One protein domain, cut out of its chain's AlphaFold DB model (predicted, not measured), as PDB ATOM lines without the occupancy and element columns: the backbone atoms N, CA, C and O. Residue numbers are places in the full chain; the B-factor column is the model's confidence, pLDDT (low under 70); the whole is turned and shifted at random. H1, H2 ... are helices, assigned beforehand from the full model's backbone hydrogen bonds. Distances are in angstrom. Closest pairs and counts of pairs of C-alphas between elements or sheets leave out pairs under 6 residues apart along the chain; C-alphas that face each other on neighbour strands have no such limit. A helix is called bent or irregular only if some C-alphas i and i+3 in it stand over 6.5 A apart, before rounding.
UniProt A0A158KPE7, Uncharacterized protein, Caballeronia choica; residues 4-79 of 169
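This is residues 4 to 79 of the 169 residues of an uncharacterized protein of Caballeronia choica (UniProt A0A158KPE7). Three helices, H1, H2 and H3, form a small triangular body, each running against the one before it, and a longer helix, H4, makes a corner with H3 at its first residues, 59 to 62, and crosses H2 about at right angles with residues 66 to 69; beyond that, residues 71 to 79, of which 71 to 77 belong to H4, stick out as an arm. The printed part has 76 residues with four named helices in the order H1, H2, H3, H4 and no named strand; its class is all helix. The whole is compact, with a radius of gyration of the C-alphas of 12.2 A, and spans 35 by 30 by 22 A.

H1, residues 4 to 15, begins at C-alpha 4 (-95.272, -36.764, 101.316) and is 16.9 A long. H2, residues 22 to 38, measures 23.0 A; it is irregular, C-alphas 28 and 31 being 7.2 A apart, with a kink of 54 degrees near residue 29. H3, residues 43 to 52, measures 14.3 A. H4, residues 59 to 77, measures 26.9 A and ends at C-alpha 77 (-77.623, -18.062, 83.180).

H1, H2 and H3 are an up and down bundle, each helix running against the one before. H1 and H2, a helical hairpin, touch at a shallow tilt of 17 degrees, opposite ways; the closest C-alphas, of Val 10 and Tyr 29, are 7.0 A apart. H2 and H3, also a hairpin, only just touch, with 3 pairs of C-alphas within 8 A, through residues 33 to 37 of H2; the closest C-alphas, of Leu 37 and Leu 43, are 7.0 A apart. H1 and H3 are close but not clearly touching. H4 touches H3 with residues 59 to 62 alone, about perpendicular at 81 degrees; the closest C-alphas, of Leu 47 and Ile 59, are 6.9 A apart. H2 and H4 only just touch, with 3 pairs of C-alphas within 8 A, about perpendicular at 90 degrees; the closest C-alphas, of Asn 27 and Ile 69, are 6.9 A apart. H1 and H4 are apart. Every O i to N i+4 pair is within hydrogen-bond range in H1, H3 and H4, and 11 of 13 are in H2.

The C-alphas of Asp 4 and Thr 79, the two farthest apart, are 36.7 A from each other. The printed part has no cut. The link from H2 to H3 is tight; those from H1 to H2 and from H3 to H4 are short. The mean pLDDT of the printed part is 83.1; residues 17, 19 and 76 to 79 are under 70.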
ATOM      1  N   ASP A   4     -94.664 -35.708 102.131       86.25
ATOM      2  CA  ASP A   4     -95.272 -36.764 101.316       86.25
ATOM      3  C   ASP A   4     -95.334 -36.391  99.827       86.25
ATOM      4  O   ASP A   4     -95.050 -37.215  98.958       86.25
ATOM      5  N   ASP A   5     -95.631 -35.121  99.509       88.44
ATOM      6  CA  ASP A   5     -95.597 -34.643  98.117       88.44
ATOM      7  C   ASP A   5     -94.163 -34.642  97.566       88.44
ATOM      8  O   ASP A   5     -93.948 -34.933  96.391       88.44
ATOM      9  N   PHE A   6     -93.172 -34.365  98.419       88.81
ATOM     10  CA  PHE A   6     -91.762 -34.489  98.067       88.81
ATOM     11  C   PHE A   6     -91.361 -35.932  97.779       88.81
ATOM     12  O   PHE A   6     -90.828 -36.188  96.700       88.81
ATOM     13  N   ALA A   7     -91.663 -36.860  98.684       86.31
ATOM     14  CA  ALA A   7     -91.367 -38.277  98.504       86.31
ATOM     15  C   ALA A   7     -92.004 -38.818  97.215       86.31
ATOM     16  O   ALA A   7     -91.314 -39.415  96.389       86.31
ATOM     17  N   ARG A   8     -93.281 -38.490  96.962       88.19
ATOM     18  CA  ARG A   8     -93.981 -38.883  95.731       88.19
ATOM     19  C   ARG A   8     -93.269 -38.392  94.467       88.19
ATOM     20  O   ARG A   8     -93.008 -39.183  93.565       88.19
ATOM     21  N   ARG A   9     -92.926 -37.101  94.394       85.00
ATOM     22  CA  ARG A   9     -92.263 -36.526  93.207       85.00
ATOM     23  C   ARG A   9     -90.842 -37.047  93.003       85.00
ATOM     24  O   ARG A   9     -90.379 -37.111  91.865       85.00
ATOM     25  N   VAL A  10     -90.128 -37.366  94.083       85.38
ATOM     26  CA  VAL A  10     -88.798 -37.977  93.986       85.38
ATOM     27  C   VAL A  10     -88.915 -39.405  93.452       85.38
ATOM     28  O   VAL A  10     -88.196 -39.718  92.509       85.38
ATOM     29  N   GLY A  11     -89.853 -40.214  93.955       82.94
ATOM     30  CA  GLY A  11     -90.080 -41.580  93.470       82.94
ATOM     31  C   GLY A  11     -90.478 -41.642  91.988       82.94
ATOM     32  O   GLY A  11     -89.892 -42.397  91.216       82.94
ATOM     33  N   GLU A  12     -91.391 -40.772  91.536       83.81
ATOM     34  CA  GLU A  12     -91.776 -40.680  90.113       83.81
ATOM     35  C   GLU A  12     -90.593 -40.343  89.191       83.81
ATOM     36  O   GLU A  12     -90.498 -40.816  88.055       83.81
ATOM     37  N   LEU A  13     -89.684 -39.488  89.664       79.94
ATOM     38  CA  LEU A  13     -88.511 -39.081  88.901       79.94
ATOM     39  C   LEU A  13     -87.361 -40.100  89.027       79.94
ATOM     40  O   LEU A  13     -86.517 -40.157  88.130       79.94
ATOM     41  N   HIS A  14     -87.364 -40.937  90.069       79.44
ATOM     42  CA  HIS A  14     -86.436 -42.053  90.246       79.44
ATOM     43  C   HIS A  14     -86.644 -43.150  89.227       79.44
ATOM     44  O   HIS A  14     -85.673 -43.546  88.582       79.44
ATOM     45  N   ASP A  15     -87.883 -43.581  89.030       74.50
ATOM     46  CA  ASP A  15     -88.224 -44.608  88.046       74.50
ATOM     47  C   ASP A  15     -87.673 -44.249  86.652       74.50
ATOM     48  O   ASP A  15     -86.994 -45.031  85.990       74.50
ATOM     49  N   ARG A  16     -87.795 -42.969  86.282       70.38
ATOM     50  CA  ARG A  16     -87.308 -42.412  85.009       70.38
ATOM     51  C   ARG A  16     -85.797 -42.188  84.931       70.38
ATOM     52  O   ARG A  16     -85.282 -41.866  83.859       70.38
ATOM     53  N   ALA A  17     -85.087 -42.242  86.053       67.94
ATOM     54  CA  ALA A  17     -83.678 -41.864  86.141       67.94
ATOM     55  C   ALA A  17     -82.777 -42.966  86.715       67.94
ATOM     56  O   ALA A  17     -81.584 -42.710  86.902       67.94
ATOM     57  N   ASN A  18     -83.309 -44.166  86.965       71.25
ATOM     58  CA  ASN A  18     -82.592 -45.305  87.544       71.25
ATOM     59  C   ASN A  18     -81.328 -45.680  86.739       71.25
ATOM     60  O   ASN A  18     -80.273 -45.942  87.308       71.25
ATOM     61  N   GLU A  19     -81.378 -45.548  85.412       69.94
ATOM     62  CA  GLU A  19     -80.250 -45.836  84.509       69.94
ATOM     63  C   GLU A  19     -79.136 -44.767  84.529       69.94
ATOM     64  O   GLU A  19     -78.107 -44.906  83.866       69.94
ATOM     65  N   ARG A  20     -79.310 -43.663  85.272       74.75
ATOM     66  CA  ARG A  20     -78.373 -42.527  85.283       74.75
ATOM     67  C   ARG A  20     -77.466 -42.522  86.514       74.75
ATOM     68  O   ARG A  20     -77.841 -42.898  87.629       74.75
ATOM     69  N   SER A  21     -76.267 -41.960  86.340       81.31
ATOM     70  CA  SER A  21     -75.317 -41.741  87.440       81.31
ATOM     71  C   SER A  21     -75.933 -40.906  88.573       81.31
ATOM     72  O   SER A  21     -76.755 -40.017  88.335       81.31
ATOM     73  N   GLN A  22     -75.511 -41.145  89.822       78.56
ATOM     74  CA  GLN A  22     -76.019 -40.421  91.001       78.56
ATOM     75  C   GLN A  22     -75.919 -38.892  90.844       78.56
ATOM     76  O   GLN A  22     -76.824 -38.156  91.232       78.56
ATOM     77  N   THR A  23     -74.849 -38.397  90.215       77.88
ATOM     78  CA  THR A  23     -74.676 -36.964  89.933       77.88
ATOM     79  C   THR A  23     -75.710 -36.445  88.930       77.88
ATOM     80  O   THR A  23     -76.247 -35.352  89.121       77.88
ATOM     81  N   ALA A  24     -76.010 -37.196  87.866       80.31
ATOM     82  CA  ALA A  24     -77.026 -36.818  86.882       80.31
ATOM     83  C   ALA A  24     -78.431 -36.837  87.499       80.31
ATOM     84  O   ALA A  24     -79.190 -35.882  87.327       80.31
ATOM     85  N   ARG A  25     -78.725 -37.863  88.306       84.06
ATOM     86  CA  ARG A  25     -79.946 -37.957  89.110       84.06
ATOM     87  C   ARG A  25     -80.114 -36.741  90.025       84.06
ATOM     88  O   ARG A  25     -81.127 -36.054  89.957       84.06
ATOM     89  N   LEU A  26     -79.082 -36.369  90.786       86.88
ATOM     90  CA  LEU A  26     -79.134 -35.201  91.673       86.88
ATOM     91  C   LEU A  26     -79.372 -33.876  90.924       86.88
ATOM     92  O   LEU A  26     -80.078 -33.005  91.427       86.88
ATOM     93  N   ASN A  27     -78.825 -33.712  89.712       87.06
ATOM     94  CA  ASN A  27     -79.108 -32.528  88.889       87.06
ATOM     95  C   ASN A  27     -80.583 -32.459  88.453       87.06
ATOM     96  O   ASN A  27     -81.114 -31.351  88.341       87.06
ATOM     97  N   ALA A  28     -81.223 -33.609  88.215       85.81
ATOM     98  CA  ALA A  28     -82.639 -33.698  87.869       85.81
ATOM     99  C   ALA A  28     -83.550 -33.417  89.079       85.81
ATOM    100  O   ALA A  28     -84.530 -32.694  88.933       85.81
ATOM    101  N   TYR A  29     -83.187 -33.898  90.277       88.06
ATOM    102  CA  TYR A  29     -83.935 -33.637  91.520       88.06
ATOM    103  C   TYR A  29     -83.747 -32.229  92.084       88.06
ATOM    104  O   TYR A  29     -84.586 -31.757  92.848       88.06
ATOM    105  N   PHE A  30     -82.659 -31.546  91.722       88.38
ATOM    106  CA  PHE A  30     -82.315 -30.212  92.222       88.38
ATOM    107  C   PHE A  30     -83.492 -29.216  92.322       88.38
ATOM    108  O   PHE A  30     -83.651 -28.637  93.393       88.38
ATOM    109  N   PRO A  31     -84.331 -28.993  91.286       88.69
ATOM    110  CA  PRO A  31     -85.466 -28.070  91.392       88.69
ATOM    111  C   PRO A  31     -86.485 -28.474  92.467       88.69
ATOM    112  O   PRO A  31     -87.000 -27.606  93.166       88.69
ATOM    113  N   ILE A  32     -86.744 -29.773  92.633       89.44
ATOM    114  CA  ILE A  32     -87.688 -30.301  93.629       89.44
ATOM    115  C   ILE A  32     -87.101 -30.133  95.039       89.44
ATOM    116  O   ILE A  32     -87.796 -29.719  95.963       89.44
ATOM    117  N   ILE A  33     -85.798 -30.390  95.192       90.00
ATOM    118  CA  ILE A  33     -85.073 -30.221  96.459       90.00
ATOM    119  C   ILE A  33     -85.041 -28.749  96.887       90.00
ATOM    120  O   ILE A  33     -85.350 -28.443  98.035       90.00
ATOM    121  N   GLU A  34     -84.710 -27.824  95.981       89.25
ATOM    122  CA  GLU A  34     -84.712 -26.384  96.282       89.25
ATOM    123  C   GLU A  34     -86.116 -25.886  96.634       89.25
ATOM    124  O   GLU A  34     -86.272 -25.093  97.561       89.25
ATOM    125  N   GLN A  35     -87.148 -26.383  95.944       88.62
ATOM    126  CA  GLN A  35     -88.529 -26.069  96.287       88.62
ATOM    127  C   GLN A  35     -88.860 -26.562  97.699       88.62
ATOM    128  O   GLN A  35     -89.375 -25.789  98.501       88.62
ATOM    129  N   ALA A  36     -88.528 -27.806  98.047       87.94
ATOM    130  CA  ALA A  36     -88.742 -28.334  99.392       87.94
ATOM    131  C   ALA A  36     -88.023 -27.498 100.470       87.94
ATOM    132  O   ALA A  36     -88.634 -27.149 101.480       87.94
ATOM    133  N   LEU A  37     -86.773 -27.097 100.221       88.56
ATOM    134  CA  LEU A  37     -86.009 -26.230 101.125       88.56
ATOM    135  C   LEU A  37     -86.641 -24.842 101.280       88.56
ATOM    136  O   LEU A  37     -86.751 -24.346 102.399       88.56
ATOM    137  N   TYR A  38     -87.101 -24.228 100.187       89.44
ATOM    138  CA  TYR A  38     -87.798 -22.938 100.225       89.44
ATOM    139  C   TYR A  38     -89.108 -23.007 101.022       89.44
ATOM    140  O   TYR A  38     -89.487 -22.057 101.698       89.44
ATOM    141  N   ASN A  39     -89.777 -24.158 100.985       89.25
ATOM    142  CA  ASN A  39     -90.987 -24.424 101.758       89.25
ATOM    143  C   ASN A  39     -90.713 -24.762 103.238       89.25
ATOM    144  O   ASN A  39     -91.654 -25.071 103.964       89.25
ATOM    145  N   GLY A  40     -89.455 -24.722 103.688       89.31
ATOM    146  CA  GLY A  40     -89.084 -24.935 105.086       89.31
ATOM    147  C   GLY A  40     -88.836 -26.392 105.479       89.31
ATOM    148  O   GLY A  40     -88.693 -26.676 106.668       89.31
ATOM    149  N   LEU A  41     -88.755 -27.332 104.526       89.81
ATOM    150  CA  LEU A  41     -88.380 -28.706 104.863       89.81
ATOM    151  C   LEU A  41     -86.927 -28.762 105.327       89.81
ATOM    152  O   LEU A  41     -86.029 -28.154 104.741       89.81
ATOM    153  N   SER A  42     -86.688 -29.556 106.369       89.12
ATOM    154  CA  SER A  42     -85.336 -29.758 106.865       89.12
ATOM    155  C   SER A  42     -84.506 -30.547 105.848       89.12
ATOM    156  O   SER A  42     -84.959 -31.530 105.254       89.12
ATOM    157  N   LEU A  43     -83.243 -30.152 105.689       86.88
ATOM    158  CA  LEU A  43     -82.310 -30.862 104.814       86.88
ATOM    159  C   LEU A  43     -82.085 -32.318 105.265       86.88
ATOM    160  O   LEU A  43     -81.791 -33.176 104.439       86.88
ATOM    161  N   ALA A  44     -82.227 -32.599 106.565       87.88
ATOM    162  CA  ALA A  44     -82.129 -33.951 107.107       87.88
ATOM    163  C   ALA A  44     -83.305 -34.832 106.656       87.88
ATOM    164  O   ALA A  44     -83.078 -35.965 106.241       87.88
ATOM    165  N   SER A  45     -84.533 -34.299 106.669       88.62
ATOM    166  CA  SER A  45     -85.728 -34.991 106.166       88.62
ATOM    167  C   SER A  45     -85.591 -35.300 104.676       88.62
ATOM    168  O   SER A  45     -85.753 -36.440 104.268       88.62
ATOM    169  N   ILE A  46     -85.181 -34.306 103.884       88.44
ATOM    170  CA  ILE A  46     -84.920 -34.471 102.447       88.44
ATOM    171  C   ILE A  46     -83.853 -35.542 102.200       88.44
ATOM    172  O   ILE A  46     -84.020 -36.390 101.330       88.44
ATOM    173  N   LEU A  47     -82.749 -35.524 102.957       89.88
ATOM    174  CA  LEU A  47     -81.691 -36.517 102.788       89.88
ATOM    175  C   LEU A  47     -82.180 -37.931 103.109       89.88
ATOM    176  O   LEU A  47     -81.786 -38.854 102.409       89.88
ATOM    177  N   ARG A  48     -83.011 -38.100 104.142       87.12
ATOM    178  CA  ARG A  48     -83.570 -39.406 104.510       87.12
ATOM    179  C   ARG A  48     -84.382 -40.001 103.361       87.12
ATOM    180  O   ARG A  48     -84.165 -41.158 103.019       87.12
ATOM    181  N   GLU A  49     -85.231 -39.193 102.733       89.06
ATOM    182  CA  GLU A  49     -86.000 -39.608 101.553       89.06
ATOM    183  C   GLU A  49     -85.080 -39.928 100.369       89.06
ATOM    184  O   GLU A  49     -85.201 -40.970  99.739       89.06
ATOM    185  N   LEU A  50     -84.063 -39.099 100.112       87.25
ATOM    186  CA  LEU A  50     -83.065 -39.402  99.081       87.25
ATOM    187  C   LEU A  50     -82.306 -40.713  99.374       87.25
ATOM    188  O   LEU A  50     -81.974 -41.457  98.457       87.25
ATOM    189  N   GLN A  51     -82.001 -41.013 100.635       87.69
ATOM    190  CA  GLN A  51     -81.317 -42.251 101.010       87.69
ATOM    191  C   GLN A  51     -82.197 -43.488 100.807       87.69
ATOM    192  O   GLN A  51     -81.677 -44.513 100.371       87.69
ATOM    193  N   ALA A  52     -83.508 -43.382 101.055       84.38
ATOM    194  CA  ALA A  52     -84.472 -44.431 100.711       84.38
ATOM    195  C   ALA A  52     -84.465 -44.727  99.199       84.38
ATOM    196  O   ALA A  52     -84.545 -45.876  98.780       84.38
ATOM    197  N   GLU A  53     -84.224 -43.693  98.398       79.81
ATOM    198  CA  GLU A  53     -84.085 -43.731  96.940       79.81
ATOM    199  C   GLU A  53     -82.665 -44.122  96.466       79.81
ATOM    200  O   GLU A  53     -82.279 -43.895  95.317       79.81
ATOM    201  N   GLY A  54     -81.830 -44.681  97.347       82.00
ATOM    202  CA  GLY A  54     -80.513 -45.222  96.991       82.00
ATOM    203  C   GLY A  54     -79.394 -44.184  96.839       82.00
ATOM    204  O   GLY A  54     -78.327 -44.486  96.288       82.00
ATOM    205  N   PHE A  55     -79.588 -42.952  97.318       81.62
ATOM    206  CA  PHE A  55     -78.487 -42.001  97.451       81.62
ATOM    207  C   PHE A  55     -77.641 -42.298  98.690       81.62
ATOM    208  O   PHE A  55     -78.150 -42.451  99.790       81.62
ATOM    209  N   THR A  56     -76.317 -42.284  98.548       84.69
ATOM    210  CA  THR A  56     -75.380 -42.590  99.649       84.69
ATOM    211  C   THR A  56     -74.735 -41.345 100.265       84.69
ATOM    212  O   THR A  56     -73.766 -41.432 101.022       84.69
ATOM    213  N   PHE A  57     -75.239 -40.150  99.944       79.62
ATOM    214  CA  PHE A  57     -74.634 -38.902 100.400       79.62
ATOM    215  C   PHE A  57     -74.769 -38.706 101.918       79.62
ATOM    216  O   PHE A  57     -75.782 -39.037 102.534       79.62
ATOM    217  N   ARG A  58     -73.753 -38.075 102.519       87.25
ATOM    218  CA  ARG A  58     -73.870 -37.422 103.833       87.25
ATOM    219  C   ARG A  58     -74.440 -36.013 103.663       87.25
ATOM    220  O   ARG A  58     -74.291 -35.412 102.599       87.25
ATOM    221  N   ILE A  59     -74.995 -35.440 104.735       85.06
ATOM    222  CA  ILE A  59     -75.560 -34.073 104.752       85.06
ATOM    223  C   ILE A  59     -74.573 -33.043 104.177       85.06
ATOM    224  O   ILE A  59     -74.952 -32.192 103.373       85.06
ATOM    225  N   THR A  60     -73.292 -33.128 104.546       85.12
ATOM    226  CA  THR A  60     -72.234 -32.235 104.040       85.12
ATOM    227  C   THR A  60     -71.998 -32.395 102.537       85.12
ATOM    228  O   THR A  60     -71.863 -31.400 101.825       85.12
ATOM    229  N   GLY A  61     -72.017 -33.636 102.040       84.06
ATOM    230  CA  GLY A  61     -71.911 -33.954 100.617       84.06
ATOM    231  C   GLY A  61     -73.093 -33.415  99.815       84.06
ATOM    232  O   GLY A  61     -72.886 -32.791  98.776       84.06
ATOM    233  N   LEU A  62     -74.316 -33.553 100.341       85.81
ATOM    234  CA  LEU A  62     -75.520 -32.995  99.725       85.81
ATOM    235  C   LEU A  62     -75.442 -31.464  99.644       85.81
ATOM    236  O   LEU A  62     -75.617 -30.910  98.560       85.81
ATOM    237  N   LYS A  63     -75.080 -30.773 100.737       88.94
ATOM    238  CA  LYS A  63     -74.884 -29.307 100.732       88.94
ATOM    239  C   LYS A  63     -73.870 -28.872  99.675       88.94
ATOM    240  O   LYS A  63     -74.141 -27.962  98.893       88.94
ATOM    241  N   SER A  64     -72.713 -29.534  99.629       87.38
ATOM    242  CA  SER A  64     -71.671 -29.211  98.653       87.38
ATOM    243  C   SER A  64     -72.127 -29.471  97.217       87.38
ATOM    244  O   SER A  64     -71.772 -28.710  96.316       87.38
ATOM    245  N   ALA A  65     -72.893 -30.534  96.980       87.25
ATOM    246  CA  ALA A  65     -73.397 -30.862  95.658       87.25
ATOM    247  C   ALA A  65     -74.463 -29.857  95.194       87.25
ATOM    248  O   ALA A  65     -74.354 -29.341  94.082       87.25
ATOM    249  N   LEU A  66     -75.416 -29.493  96.061       89.75
ATOM    250  CA  LEU A  66     -76.406 -28.446  95.786       89.75
ATOM    251  C   LEU A  66     -75.727 -27.104  95.492       89.75
ATOM    252  O   LEU A  66     -76.049 -26.458  94.496       89.75
ATOM    253  N   TYR A  67     -74.716 -26.723  96.280       89.94
ATOM    254  CA  TYR A  67     -73.931 -25.511  96.035       89.94
ATOM    255  C   TYR A  67     -73.261 -25.517  94.653       89.94
ATOM    256  O   TYR A  67     -73.346 -24.536  93.911       89.94
ATOM    257  N   ARG A  68     -72.634 -26.636  94.264       85.94
ATOM    258  CA  ARG A  68     -72.013 -26.780  92.936       85.94
ATOM    259  C   ARG A  68     -73.041 -26.676  91.811       85.94
ATOM    260  O   ARG A  68     -72.761 -26.020  90.809       85.94
ATOM    261  N   ILE A  69     -74.215 -27.291  91.968       87.69
ATOM    262  CA  ILE A  69     -75.298 -27.216  90.975       87.69
ATOM    263  C   ILE A  69     -75.816 -25.778  90.863       87.69
ATOM    264  O   ILE A  69     -75.945 -25.276  89.747       87.69
ATOM    265  N   ARG A  70     -76.024 -25.089  91.993       89.38
ATOM    266  CA  ARG A  70     -76.443 -23.681  92.036       89.38
ATOM    267  C   ARG A  70     -75.459 -22.785  91.295       89.38
ATOM    268  O   ARG A  70     -75.861 -22.072  90.383       89.38
ATOM    269  N   LYS A  71     -74.166 -22.904  91.614       87.12
ATOM    270  CA  LYS A  71     -73.092 -22.138  90.963       87.12
ATOM    271  C   LYS A  71     -73.021 -22.403  89.458       87.12
ATOM    272  O   LYS A  71     -72.835 -21.472  88.678       87.12
ATOM    273  N   LYS A  72     -73.164 -23.665  89.040       84.69
ATOM    274  CA  LYS A  72     -73.168 -24.035  87.619       84.69
ATOM    275  C   LYS A  72     -74.350 -23.383  86.897       84.69
ATOM    276  O   LYS A  72     -74.151 -22.775  85.858       84.69
ATOM    277  N   ARG A  73     -75.551 -23.434  87.482       81.25
ATOM    278  CA  ARG A  73     -76.761 -22.827  86.906       81.25
ATOM    279  C   ARG A  73     -76.681 -21.300  86.826       81.25
ATOM    280  O   ARG A  73     -77.083 -20.745  85.813       81.25
ATOM    281  N   THR A  74     -76.124 -20.626  87.835       77.88
ATOM    282  CA  THR A  74     -75.919 -19.166  87.783       77.88
ATOM    283  C   THR A  74     -74.870 -18.764  86.747       77.88
ATOM    284  O   THR A  74     -75.029 -17.742  86.093       77.88
ATOM    285  N   ALA A  75     -73.823 -19.576  86.556       72.56
ATOM    286  CA  ALA A  75     -72.826 -19.342  85.513       72.56
ATOM    287  C   ALA A  75     -73.414 -19.539  84.105       72.56
ATOM    288  O   ALA A  75     -73.159 -18.732  83.223       72.56
ATOM    289  N   THR A  76     -74.254 -20.561  83.906       61.75
ATOM    290  CA  THR A  76     -74.947 -20.788  82.627       61.75
ATOM    291  C   THR A  76     -76.001 -19.712  82.335       61.75
ATOM    292  O   THR A  76     -76.192 -19.353  81.181       61.75
ATOM    293  N   ALA A  77     -76.658 -19.153  83.356       58.50
ATOM    294  CA  ALA A  77     -77.623 -18.062  83.180       58.50
ATOM    295  C   ALA A  77     -76.964 -16.714  82.829       58.50
ATOM    296  O   ALA A  77     -77.570 -15.902  82.138       58.50
ATOM    297  N   ALA A  78     -75.725 -16.477  83.275       56.88
ATOM    298  CA  ALA A  78     -74.965 -15.262  82.962       56.88
ATOM    299  C   ALA A  78     -74.336 -15.275  81.556       56.88
ATOM    300  O   ALA A  78     -73.802 -14.267  81.101       56.88
ATOM    301  N   THR A  79     -74.380 -16.410  80.859       46.50
ATOM    302  CA  THR A  79     -73.816 -16.572  79.518       46.50
ATOM    303  C   THR A  79     -74.856 -17.260  78.647       46.50
ATOM    304  O   THR A  79     -74.810 -18.465  78.417       46.50
TER     305      THR A  79